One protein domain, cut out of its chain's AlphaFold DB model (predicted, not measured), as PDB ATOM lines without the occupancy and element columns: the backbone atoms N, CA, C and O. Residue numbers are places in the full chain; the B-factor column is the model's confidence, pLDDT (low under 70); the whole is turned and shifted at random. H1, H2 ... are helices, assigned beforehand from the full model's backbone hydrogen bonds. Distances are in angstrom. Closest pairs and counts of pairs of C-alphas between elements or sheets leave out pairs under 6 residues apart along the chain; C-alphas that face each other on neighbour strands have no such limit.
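This is residues 213 to 252 of the 254 residues of an uncharacterized protein of Planctomycetes bacterium (UniProt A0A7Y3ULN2). A ten-residue stretch with no named element, residues 213 to 222, loops round into a splayed helical hairpin of two helices, H1 and H2. The two helices make an open V: they meet near the tight link that joins them, and their far ends spread apart. The printed part has 40 residues, with two named helices in the order H1, H2 and no named strand, and its class is all helix. It is only just compact, close to loose, with a radius of gyration of the C-alphas of 10.5 A, and the C-alphas span 27 by 22 by 14 A.

After residues 213 to 222 comes H1, residues 223 to 235, and then H2, residues 240 to 251. H1 and H2 form a helical hairpin and run opposite ways at a steep tilt of 44 degrees. They touch, with 4 pairs of C-alphas within 8 A. The closest C-alphas of the two helices are those of Trp 233 and Phe 240, 7.3 A apart. H1 touches H2 with residues 229 to 233 alone, and H2 touches H1 with residues 240 to 243 alone. Their centres are 12.1 A apart. In both H1 and H2 every O i to N i+4 pair is within hydrogen-bond range.

The printed part begins at Glu 213, with its C-alpha at (48.871, 11.236, -20.464). H1 has 13 residues, Leu 223 to Ser 235, and measures 17.2 A from first to last C-alpha; C-alpha 223 is at (43.361, 10.129, -26.567). H2 has 12 residues, Phe 240 to Phe 251, and measures 15.7 A; C-alpha 251 is at (29.284, 14.816, -29.390).

The two C-alphas farthest apart are those of Glu 213 and Arg 242, at 28.1 A. The printed part has no cut, and the link from H1 to H2, with 4 residues between them, is tight. The mean pLDDT of the printed part is 93.9, and no printed residue is under 70.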
ATOM      1  N   GLU A 213      49.144  12.381 -19.588       92.12
ATOM      2  CA  GLU A 213      48.871  11.236 -20.464       92.12
ATOM      3  C   GLU A 213      47.444  11.269 -21.037       92.12
ATOM      4  O   GLU A 213      47.060  10.386 -21.793       92.12
ATOM      5  N   LEU A 214      46.645  12.290 -20.702       92.62
ATOM      6  CA  LEU A 214      45.239  12.384 -21.116       92.62
ATOM      7  C   LEU A 214      45.067  12.820 -22.581       92.62
ATOM      8  O   LEU A 214      44.066  12.492 -23.224       92.62
ATOM      9  N   ALA A 215      46.047  13.547 -23.114       94.25
ATOM     10  CA  ALA A 215      46.056  14.070 -24.473       94.25
ATOM     11  C   ALA A 215      47.478  14.074 -25.044       94.25
ATOM     12  O   ALA A 215      48.471  13.998 -24.316       94.25
ATOM     13  N   LEU A 216      47.584  14.182 -26.369       91.62
ATOM     14  CA  LEU A 216      48.876  14.388 -27.018       91.62
ATOM     15  C   LEU A 216      49.444  15.777 -26.667       91.62
ATOM     16  O   LEU A 216      48.680  16.715 -26.426       91.62
ATOM     17  N   PRO A 217      50.779  15.962 -26.678       89.31
ATOM     18  CA  PRO A 217      51.378  17.265 -26.408       89.31
ATOM     19  C   PRO A 217      50.821  18.352 -27.338       89.31
ATOM     20  O   PRO A 217      50.852  18.188 -28.558       89.31
ATOM     21  N   LYS A 218      50.378  19.478 -26.759       87.62
ATOM     22  CA  LYS A 218      49.770  20.623 -27.473       87.62
ATOM     23  C   LYS A 218      48.457  20.295 -28.201       87.62
ATOM     24  O   LYS A 218      48.113  20.976 -29.163       87.62
ATOM     25  N   SER A 219      47.770  19.231 -27.796       91.19
ATOM     26  CA  SER A 219      46.482  18.847 -28.355       91.19
ATOM     27  C   SER A 219      45.366  19.124 -27.363       91.19
ATOM     28  O   SER A 219      45.478  18.760 -26.195       91.19
ATOM     29  N   ASP A 220      44.276  19.697 -27.867       91.31
ATOM     30  CA  ASP A 220      43.070  19.976 -27.083       91.31
ATOM     31  C   ASP A 220      42.060  18.812 -27.146       91.31
ATOM     32  O   ASP A 220      40.940  18.923 -26.652       91.31
ATOM     33  N   ILE A 221      42.434  17.686 -27.773       93.38
ATOM     34  CA  ILE A 221      41.602  16.484 -27.889       93.38
ATOM     35  C   ILE A 221      42.210  15.312 -27.113       93.38
ATOM     36  O   ILE A 221      43.394  14.991 -27.235       93.38
ATOM     37  N   GLY A 222      41.369  14.639 -26.327       93.81
ATOM     38  CA  GLY A 222      41.772  13.467 -25.554       93.81
ATOM     39  C   GLY A 222      42.158  12.272 -26.431       93.81
ATOM     40  O   GLY A 222      41.785  12.176 -27.609       93.81
ATOM     41  N   LEU A 223      42.887  11.317 -25.846       94.62
ATOM     42  CA  LEU A 223      43.361  10.129 -26.567       94.62
ATOM     43  C   LEU A 223      42.218   9.292 -27.166       94.62
ATOM     44  O   LEU A 223      42.310   8.898 -28.325       94.62
ATOM     45  N   ASN A 224      41.116   9.092 -26.437       93.75
ATOM     46  CA  ASN A 224      39.961   8.322 -26.922       93.75
ATOM     47  C   ASN A 224      39.335   8.945 -28.180       93.75
ATOM     48  O   ASN A 224      39.090   8.254 -29.174       93.75
ATOM     49  N   LEU A 225      39.131  10.266 -28.164       94.31
ATOM     50  CA  LEU A 225      38.619  11.008 -29.315       94.31
ATOM     51  C   LEU A 225      39.605  10.955 -30.490       94.31
ATOM     52  O   LEU A 225      39.195  10.758 -31.633       94.31
ATOM     53  N   THR A 226      40.905  11.055 -30.209       95.00
ATOM     54  CA  THR A 226      41.963  10.912 -31.219       95.00
ATOM     55  C   THR A 226      41.911   9.534 -31.883       95.00
ATOM     56  O   THR A 226      41.930   9.439 -33.109       95.00
ATOM     57  N   THR A 227      41.777   8.456 -31.103       95.62
ATOM     58  CA  THR A 227      41.648   7.092 -31.634       95.62
ATOM     59  C   THR A 227      40.407   6.942 -32.512       95.62
ATOM     60  O   THR A 227      40.500   6.381 -33.608       95.62
ATOM     61  N   LEU A 228      39.264   7.487 -32.083       94.31
ATOM     62  CA  LEU A 228      38.033   7.486 -32.874       94.31
ATOM     63  C   LEU A 228      38.223   8.230 -34.206       94.31
ATOM     64  O   LEU A 228      37.904   7.686 -35.263       94.31
ATOM     65  N   ILE A 229      38.799   9.435 -34.174       95.25
ATOM     66  CA  ILE A 229      39.120  10.238 -35.364       95.25
ATOM     67  C   ILE A 229      40.008   9.454 -36.332       95.25
ATOM     68  O   ILE A 229      39.699   9.380 -37.522       95.25
ATOM     69  N   CYS A 230      41.079   8.830 -35.834       95.88
ATOM     70  CA  CYS A 230      41.989   8.035 -36.654       95.88
ATOM     71  C   CYS A 230      41.274   6.854 -37.317       95.88
ATOM     72  O   CYS A 230      41.468   6.624 -38.509       95.88
ATOM     73  N   TYR A 231      40.422   6.132 -36.589       97.12
ATOM     74  CA  TYR A 231      39.660   5.020 -37.155       97.12
ATOM     75  C   TYR A 231      38.686   5.490 -38.247       97.12
ATOM     76  O   TYR A 231      38.677   4.953 -39.358       97.12
ATOM     77  N   LEU A 232      37.905   6.535 -37.970       96.06
ATOM     78  CA  LEU A 232      36.933   7.081 -38.918       96.06
ATOM     79  C   LEU A 232      37.608   7.639 -40.179       96.06
ATOM     80  O   LEU A 232      37.126   7.437 -41.294       96.06
ATOM     81  N   TRP A 233      38.741   8.319 -40.022       97.31
ATOM     82  CA  TRP A 233      39.458   8.907 -41.146       97.31
ATOM     83  C   TRP A 233      40.248   7.869 -41.948       97.31
ATOM     84  O   TRP A 233      40.090   7.787 -43.164       97.31
ATOM     85  N   VAL A 234      41.076   7.057 -41.286       95.88
ATOM     86  CA  VAL A 234      42.011   6.138 -41.956       95.88
ATOM     87  C   VAL A 234      41.320   4.846 -42.377       95.88
ATOM     88  O   VAL A 234      41.492   4.405 -43.511       95.88
ATOM     89  N   SER A 235      40.543   4.225 -41.487       96.44
ATOM     90  CA  SER A 235      39.927   2.921 -41.764       96.44
ATOM     91  C   SER A 235      38.635   3.042 -42.564       96.44
ATOM     92  O   SER A 235      38.389   2.214 -43.440       96.44
ATOM     93  N   LEU A 236      37.814   4.063 -42.290       95.94
ATOM     94  CA  LEU A 236      36.538   4.266 -42.994       95.94
ATOM     95  C   LEU A 236      36.615   5.303 -44.124       95.94
ATOM     96  O   LEU A 236      35.651   5.449 -44.877       95.94
ATOM     97  N   GLY A 237      37.737   6.014 -44.271       96.31
ATOM     98  CA  GLY A 237      37.929   6.983 -45.351       96.31
ATOM     99  C   GLY A 237      36.994   8.191 -45.265       96.31
ATOM    100  O   GLY A 237      36.664   8.785 -46.295       96.31
ATOM    101  N   ILE A 238      36.512   8.546 -44.068       96.56
ATOM    102  CA  ILE A 238      35.579   9.663 -43.908       96.56
ATOM    103  C   ILE A 238      36.337  10.978 -44.135       96.56
ATOM    104  O   ILE A 238      37.309  11.254 -43.431       96.56
ATOM    105  N   PRO A 239      35.910  11.827 -45.090       96.19
ATOM    106  CA  PRO A 239      36.571  13.100 -45.334       96.19
ATOM    107  C   PRO A 239      36.412  14.030 -44.131       96.19
ATOM    108  O   PRO A 239      35.365  14.050 -43.479       96.19
ATOM    109  N   PHE A 240      37.430  14.856 -43.890       92.75
ATOM    110  CA  PHE A 240      37.521  15.721 -42.710       92.75
ATOM    111  C   PHE A 240      36.268  16.580 -42.463       92.75
ATOM    112  O   PHE A 240      35.799  16.681 -41.335       92.75
ATOM    113  N   THR A 241      35.654  17.131 -43.516       94.69
ATOM    114  CA  THR A 241      34.431  17.948 -43.401       94.69
ATOM    115  C   THR A 241      33.236  17.172 -42.846       94.69
ATOM    116  O   THR A 241      32.433  17.724 -42.096       94.69
ATOM    117  N   ARG A 242      33.113  15.885 -43.188       96.44
ATOM    118  CA  ARG A 242      32.070  15.007 -42.642       96.44
ATOM    119  C   ARG A 242      32.409  14.545 -41.236       96.44
ATOM    120  O   ARG A 242      31.500  14.414 -40.429       96.44
ATOM    121  N   LEU A 243      33.691  14.334 -40.949       95.38
ATOM    122  CA  LEU A 243      34.146  13.976 -39.613       95.38
ATOM    123  C   LEU A 243      33.878  15.103 -38.610       95.38
ATOM    124  O   LEU A 243      33.291  14.854 -37.568       95.38
ATOM    125  N   SER A 244      34.219  16.346 -38.960       93.75
ATOM    126  CA  SER A 244      33.912  17.524 -38.141       93.75
ATOM    127  C   SER A 244      32.407  17.657 -37.884       93.75
ATOM    128  O   SER A 244      31.994  17.834 -36.743       93.75
ATOM    129  N   ARG A 245      31.572  17.474 -38.919       95.50
ATOM    130  CA  ARG A 245      30.112  17.464 -38.753       95.50
ATOM    131  C   ARG A 245      29.644  16.345 -37.821       95.50
ATOM    132  O   ARG A 245      28.859  16.606 -36.927       95.50
ATOM    133  N   TYR A 246      30.151  15.128 -38.000       93.81
ATOM    134  CA  TYR A 246      29.817  13.992 -37.143       93.81
ATOM    135  C   TYR A 246      30.149  14.267 -35.669       93.81
ATOM    136  O   TYR A 246      29.305  14.064 -34.802       93.81
ATOM    137  N   LEU A 247      31.347  14.781 -35.382       93.31
ATOM    138  CA  LEU A 247      31.748  15.098 -34.011       93.31
ATOM    139  C   LEU A 247      30.887  16.206 -33.392       93.31
ATOM    140  O   LEU A 247      30.557  16.137 -32.212       93.31
ATOM    141  N   LYS A 248      30.472  17.186 -34.194       92.75
ATOM    142  CA  LYS A 248      29.579  18.254 -33.748       92.75
ATOM    143  C   LYS A 248      28.156  17.763 -33.487       92.75
ATOM    144  O   LYS A 248      27.578  18.116 -32.467       92.75
ATOM    145  N   ASP A 249      27.598  16.964 -34.392       91.94
ATOM    146  CA  ASP A 249      26.198  16.534 -34.330       91.94
ATOM    147  C   ASP A 249      25.965  15.494 -33.223       91.94
ATOM    148  O   ASP A 249      24.918  15.512 -32.582       91.94
ATOM    149  N   PHE A 250      26.927  14.592 -32.996       90.38
ATOM    150  CA  PHE A 250      26.789  13.516 -32.008       90.38
ATOM    151  C   PHE A 250      27.415  13.855 -30.657       90.38
ATOM    152  O   PHE A 250      26.854  13.491 -29.633       90.38
ATOM    153  N   PHE A 251      28.551  14.553 -30.632       90.69
ATOM    154  CA  PHE A 251      29.284  14.816 -29.390       90.69
ATOM    155  C   PHE A 251      29.309  16.297 -29.005       90.69
ATOM    156  O   PHE A 251      29.986  16.652 -28.049       90.69
ATOM    157  N   CYS A 252      28.621  17.181 -29.738       89.38
ATOM    158  CA  CYS A 252      28.615  18.628 -29.481       89.38
ATOM    159  C   CYS A 252      30.022  19.260 -29.419       89.38
ATOM    160  O   CYS A 252      30.205  20.332 -28.840       89.38
TER     161      CYS A 252